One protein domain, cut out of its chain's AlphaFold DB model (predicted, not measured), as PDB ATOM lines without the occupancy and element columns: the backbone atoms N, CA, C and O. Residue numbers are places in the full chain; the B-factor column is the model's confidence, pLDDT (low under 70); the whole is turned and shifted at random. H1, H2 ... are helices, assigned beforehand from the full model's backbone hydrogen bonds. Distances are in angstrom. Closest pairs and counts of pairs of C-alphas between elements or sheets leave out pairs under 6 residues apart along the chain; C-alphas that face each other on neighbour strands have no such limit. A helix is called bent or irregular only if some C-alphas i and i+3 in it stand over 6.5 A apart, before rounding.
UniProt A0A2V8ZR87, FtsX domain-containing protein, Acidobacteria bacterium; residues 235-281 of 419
ATOM      1  N   GLN A 235     178.452 226.923 319.658       61.84
ATOM      2  CA  GLN A 235     177.739 226.347 318.511       61.84
ATOM      3  C   GLN A 235     176.316 226.893 318.349       61.84
ATOM      4  O   GLN A 235     175.869 227.105 317.220       61.84
ATOM      5  N   LEU A 236     175.597 227.124 319.450       63.00
ATOM      6  CA  LEU A 236     174.264 227.724 319.418       63.00
ATOM      7  C   LEU A 236     174.323 229.179 318.935       63.00
ATOM      8  O   LEU A 236     173.529 229.574 318.084       63.00
ATOM      9  N   MET A 237     175.282 229.962 319.430       58.00
ATOM     10  CA  MET A 237     175.470 231.360 319.036       58.00
ATOM     11  C   MET A 237     175.905 231.507 317.586       58.00
ATOM     12  O   MET A 237     175.341 232.345 316.890       58.00
ATOM     13  N   ASN A 238     176.771 230.631 317.083       63.59
ATOM     14  CA  ASN A 238     177.185 230.650 315.679       63.59
ATOM     15  C   ASN A 238     176.036 230.352 314.693       63.59
ATOM     16  O   ASN A 238     176.146 230.674 313.512       63.59
ATOM     17  N   LYS A 239     174.918 229.765 315.152       61.94
ATOM     18  CA  LYS A 239     173.701 229.584 314.336       61.94
ATOM     19  C   LYS A 239     172.831 230.841 314.255       61.94
ATOM     20  O   LYS A 239     172.012 230.943 313.347       61.94
ATOM     21  N   VAL A 240     172.970 231.759 315.210       51.44
ATOM     22  CA  VAL A 240     172.127 232.961 315.345       51.44
ATOM     23  C   VAL A 240     172.889 234.224 314.941       51.44
ATOM     24  O   VAL A 240     172.307 235.142 314.371       51.44
ATOM     25  N   VAL A 241     174.194 234.263 315.206       59.44
ATOM     26  CA  VAL A 241     175.088 235.389 314.941       59.44
ATOM     27  C   VAL A 241     176.290 234.871 314.159       59.44
ATOM     28  O   VAL A 241     176.983 233.958 314.601       59.44
ATOM     29  N   ALA A 242     176.545 235.457 312.990       60.81
ATOM     30  CA  ALA A 242     177.688 235.078 312.169       60.81
ATOM     31  C   ALA A 242     179.003 235.390 312.900       60.81
ATOM     32  O   ALA A 242     179.290 236.545 313.231       60.81
ATOM     33  N   THR A 243     179.825 234.367 313.133       68.75
ATOM     34  CA  THR A 243     181.169 234.544 313.685       68.75
ATOM     35  C   THR A 243     182.028 235.307 312.685       68.75
ATOM     36  O   THR A 243     182.190 234.884 311.543       68.75
ATOM     37  N   SER A 244     182.597 236.430 313.113       73.19
ATOM     38  CA  SER A 244     183.495 237.233 312.282       73.19
ATOM     39  C   SER A 244     184.928 237.107 312.783       73.19
ATOM     40  O   SER A 244     185.189 237.258 313.974       73.19
ATOM     41  N   PHE A 245     185.867 236.868 311.870       77.19
ATOM     42  CA  PHE A 245     187.297 236.865 312.172       77.19
ATOM     43  C   PHE A 245     187.923 238.182 311.722       77.19
ATOM     44  O   PHE A 245     187.750 238.606 310.581       77.19
ATOM     45  N   VAL A 246     188.679 238.825 312.614       82.69
ATOM     46  CA  VAL A 246     189.385 240.076 312.311       82.69
ATOM     47  C   VAL A 246     190.877 239.797 312.223       82.69
ATOM     48  O   VAL A 246     191.505 239.402 313.203       82.69
ATOM     49  N   VAL A 247     191.458 240.042 311.051       82.75
ATOM     50  CA  VAL A 247     192.885 239.826 310.787       82.75
ATOM     51  C   VAL A 247     193.568 241.173 310.576       82.75
ATOM     52  O   VAL A 247     193.130 241.984 309.761       82.75
ATOM     53  N   ARG A 248     194.660 241.428 311.307       84.06
ATOM     54  CA  ARG A 248     195.492 242.625 311.121       84.06
ATOM     55  C   ARG A 248     196.714 242.278 310.279       84.06
ATOM     56  O   ARG A 248     197.572 241.520 310.722       84.06
ATOM     57  N   THR A 249     196.830 242.891 309.106       84.38
ATOM     58  CA  THR A 249     197.949 242.686 308.175       84.38
ATOM     59  C   THR A 249     198.798 243.954 308.048       84.38
ATOM     60  O   THR A 249     198.301 245.068 308.201       84.38
ATOM     61  N   LYS A 250     200.104 243.796 307.789       84.19
ATOM     62  CA  LYS A 250     200.983 244.893 307.336       84.19
ATOM     63  C   LYS A 250     200.795 245.230 305.844       84.19
ATOM     64  O   LYS A 250     200.728 246.417 305.536       84.19
ATOM     65  N   PRO A 251     200.740 244.249 304.918       83.06
ATOM     66  CA  PRO A 251     200.406 244.523 303.520       83.06
ATOM     67  C   PRO A 251     198.925 244.886 303.350       83.06
ATOM     68  O   PRO A 251     198.109 244.657 304.249       83.06
ATOM     69  N   ALA A 252     198.590 245.449 302.184       81.62
ATOM     70  CA  ALA A 252     197.238 245.894 301.859       81.62
ATOM     71  C   ALA A 252     196.221 244.746 302.036       81.62
ATOM     72  O   ALA A 252     196.474 243.656 301.515       81.62
ATOM     73  N   PRO A 253     195.069 244.959 302.704       79.81
ATOM     74  CA  PRO A 253     194.122 243.883 303.025       79.81
ATOM     75  C   PRO A 253     193.695 243.053 301.808       79.81
ATOM     76  O   PRO A 253     193.621 241.830 301.872       79.81
ATOM     77  N   THR A 254     193.496 243.707 300.660       80.19
ATOM     78  CA  THR A 254     193.099 243.063 299.400       80.19
ATOM     79  C   THR A 254     194.152 242.113 298.835       80.19
ATOM     80  O   THR A 254     193.796 241.160 298.151       80.19
ATOM     81  N   SER A 255     195.436 242.327 299.138       82.94
ATOM     82  CA  SER A 255     196.523 241.458 298.666       82.94
ATOM     83  C   SER A 255     196.599 240.121 299.408       82.94
ATOM     84  O   SER A 255     197.116 239.155 298.863       82.94
ATOM     85  N   VAL A 256     196.044 240.055 300.623       82.38
ATOM     86  CA  VAL A 256     196.095 238.872 301.503       82.38
ATOM     87  C   VAL A 256     194.782 238.076 301.462       82.38
ATOM     88  O   VAL A 256     194.716 236.943 301.931       82.38
ATOM     89  N   ALA A 257     193.734 238.639 300.852       80.12
ATOM     90  CA  ALA A 257     192.393 238.057 300.801       80.12
ATOM     91  C   ALA A 257     192.374 236.626 300.236       80.12
ATOM     92  O   ALA A 257     191.838 235.720 300.868       80.12
ATOM     93  N   ALA A 258     193.009 236.409 299.079       81.44
ATOM     94  CA  ALA A 258     193.032 235.106 298.409       81.44
ATOM     95  C   ALA A 258     193.862 234.051 299.161       81.44
ATOM     96  O   ALA A 258     193.611 232.851 299.052       81.44
ATOM     97  N   GLU A 259     194.873 234.484 299.913       82.88
ATOM     98  CA  GLU A 259     195.699 233.603 300.740       82.88
ATOM     99  C   GLU A 259     194.935 233.162 301.989       82.88
ATOM    100  O   GLU A 259     194.789 231.966 302.218       82.88
ATOM    101  N   VAL A 260     194.329 234.110 302.710       81.75
ATOM    102  CA  VAL A 260     193.470 233.816 303.868       81.75
ATOM    103  C   VAL A 260     192.296 232.930 303.469       81.75
ATOM    104  O   VAL A 260     192.004 231.962 304.164       81.75
ATOM    105  N   GLN A 261     191.649 233.210 302.334       78.19
ATOM    106  CA  GLN A 261     190.544 232.387 301.852       78.19
ATOM    107  C   GLN A 261     190.995 230.946 301.590       78.19
ATOM    108  O   GLN A 261     190.301 230.019 302.003       78.19
ATOM    109  N   ARG A 262     192.164 230.732 300.968       80.81
ATOM    110  CA  ARG A 262     192.711 229.383 300.744       80.81
ATOM    111  C   ARG A 262     193.018 228.646 302.042       80.81
ATOM    112  O   ARG A 262     192.623 227.493 302.159       80.81
ATOM    113  N   GLU A 263     193.665 229.296 303.003       82.56
ATOM    114  CA  GLU A 263     194.011 228.671 304.289       82.56
ATOM    115  C   GLU A 263     192.763 228.287 305.094       82.56
ATOM    116  O   GLU A 263     192.665 227.184 305.627       82.56
ATOM    117  N   VAL A 264     191.750 229.155 305.116       77.38
ATOM    118  CA  VAL A 264     190.472 228.854 305.779       77.38
ATOM    119  C   VAL A 264     189.721 227.721 305.069       77.38
ATOM    120  O   VAL A 264     189.141 226.859 305.729       77.38
ATOM    121  N   SER A 265     189.777 227.682 303.735       75.50
ATOM    122  CA  SER A 265     189.214 226.580 302.940       75.50
ATOM    123  C   SER A 265     189.911 225.255 303.263       75.50
ATOM    124  O   SER A 265     189.256 224.232 303.451       75.50
ATOM    125  N   ALA A 266     191.245 225.271 303.361       79.75
ATOM    126  CA  ALA A 266     192.056 224.100 303.687       79.75
ATOM    127  C   ALA A 266     191.800 223.589 305.116       79.75
ATOM    128  O   ALA A 266     191.856 222.384 305.354       79.75
ATOM    129  N   ALA A 267     191.449 224.481 306.045       76.25
ATOM    130  CA  ALA A 267     191.035 224.140 307.405       76.25
ATOM    131  C   ALA A 267     189.614 223.535 307.501       76.25
ATOM    132  O   ALA A 267     189.149 223.247 308.604       76.25
ATOM    133  N   GLY A 268     188.923 223.329 306.372       65.31
ATOM    134  CA  GLY A 268     187.587 222.726 306.318       65.31
ATOM    135  C   GLY A 268     186.431 223.722 306.442       65.31
ATOM    136  O   GLY A 268     185.299 223.307 306.682       65.31
ATOM    137  N   GLY A 269     186.694 225.026 306.297       63.62
ATOM    138  CA  GLY A 269     185.654 226.050 306.240       63.62
ATOM    139  C   GLY A 269     184.916 226.045 304.899       63.62
ATOM    140  O   GLY A 269     185.536 225.926 303.843       63.62
ATOM    141  N   ASP A 270     183.591 226.208 304.929       60.75
ATOM    142  CA  ASP A 270     182.787 226.346 303.712       60.75
ATOM    143  C   ASP A 270     183.083 227.695 303.032       60.75
ATOM    144  O   ASP A 270     182.727 228.773 303.515       60.75
ATOM    145  N   VAL A 271     183.791 227.631 301.905       52.44
ATOM    146  CA  VAL A 271     184.327 228.787 301.168       52.44
ATOM    147  C   VAL A 271     183.212 229.677 300.615       52.44
ATOM    148  O   VAL A 271     183.418 230.876 300.421       52.44
ATOM    149  N   ALA A 272     182.023 229.109 300.391       51.53
ATOM    150  CA  ALA A 272     180.863 229.820 299.864       51.53
ATOM    151  C   ALA A 272     180.250 230.818 300.867       51.53
ATOM    152  O   ALA A 272     179.506 231.708 300.457       51.53
ATOM    153  N   ALA A 273     180.577 230.707 302.160       53.09
ATOM    154  CA  ALA A 273     180.049 231.561 303.226       53.09
ATOM    155  C   ALA A 273     180.997 232.707 303.644       53.09
ATOM    156  O   ALA A 273     180.674 233.468 304.557       53.09
ATOM    157  N   PHE A 274     182.166 232.844 303.005       62.78
ATOM    158  CA  PHE A 274     183.174 233.831 303.399       62.78
ATOM    159  C   PHE A 274     183.017 235.158 302.645       62.78
ATOM    160  O   PHE A 274     183.423 235.296 301.492       62.78
ATOM    161  N   ASP A 275     182.470 236.164 303.324       69.25
ATOM    162  CA  ASP A 275     182.417 237.539 302.827       69.25
ATOM    163  C   ASP A 275     183.647 238.322 303.317       69.25
ATOM    164  O   ASP A 275     183.676 238.870 304.423       69.25
ATOM    165  N   PHE A 276     184.712 238.323 302.510       77.88
ATOM    166  CA  PHE A 276     185.926 239.077 302.820       77.88
ATOM    167  C   PHE A 276     185.680 240.581 302.652       77.88
ATOM    168  O   PHE A 276     185.518 241.079 301.536       77.88
ATOM    169  N   ARG A 277     185.744 241.333 303.758       80.50
ATOM    170  CA  ARG A 277     185.596 242.795 303.749       80.50
ATOM    171  C   ARG A 277     186.811 243.495 304.362       80.50
ATOM    172  O   ARG A 277     187.077 243.313 305.551       80.50
ATOM    173  N   PRO A 278     187.519 244.358 303.610       84.88
ATOM    174  CA  PRO A 278     188.484 245.289 304.191       84.88
ATOM    175  C   PRO A 278     187.814 246.180 305.244       84.88
ATOM    176  O   PRO A 278     186.683 246.630 305.038       84.88
ATOM    177  N   MET A 279     188.504 246.501 306.339       82.69
ATOM    178  CA  MET A 279     187.936 247.336 307.407       82.69
ATOM    179  C   MET A 279     187.531 248.731 306.898       82.69
ATOM    180  O   MET A 279     186.545 249.308 307.348       82.69
ATOM    181  N   GLU A 280     188.230 249.251 305.889       81.31
ATOM    182  CA  GLU A 280     187.889 250.495 305.198       81.31
ATOM    183  C   GLU A 280     186.518 250.419 304.519       81.31
ATOM    184  O   GLU A 280     185.774 251.398 304.524       81.31
ATOM    185  N   SER A 281     186.158 249.259 303.959       80.00
ATOM    186  CA  SER A 281     184.847 249.048 303.335       80.00
ATOM    187  C   SER A 281     183.727 248.948 304.373       80.00
ATOM    188  O   SER A 281     182.641 249.481 304.148       80.00
TER     189      SER A 281
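AT A GLANCE: This is residues 235 to 281 of the 419 residues of the protein "FtsX domain-containing protein" of Acidobacteria bacterium (UniProt A0A2V8ZR87). A short helix, H1, sticks out at one end with residues 235 to 241, and a long stretched link runs from it to the longer helix, H2; after H2 an unnamed tail folds back alongside it. The 47 printed residues hold two named helices, H1 then H2, and no named strand; the class is all helix, though only 20 residues are in named elements. The whole is only just loose, close to compact, with a radius of gyration of the C-alphas of 11.9 A, and spans 35 by 24 by 15 A.

HOW THE PARTS SIT: H1, residues 235 to 240, and H2, residues 253 to 266, are apart. In H1, 0 of 2 O i to N i+4 pairs and 2 of 3 O i to N i+3 pairs are within hydrogen-bond range; in H2, 8 of 10 O i to N i+4 pairs are.

IN THESE COORDINATES: H1 begins at C-alpha 235 (177.739, 226.347, 318.511). H2 is 19.9 A long and ends at C-alpha 266 (192.056, 224.100, 303.687); it is irregular, with C-alphas 255 and 258 7.3 A apart.

THE WHOLE: The C-alphas farthest apart, Leu 236 and Pro 251, are 34.9 A apart. The printed part has no cut, and the link from H1 to H2, 12 residues, is long. pLDDT is under 70 at residues 235 to 243 and 268 to 275.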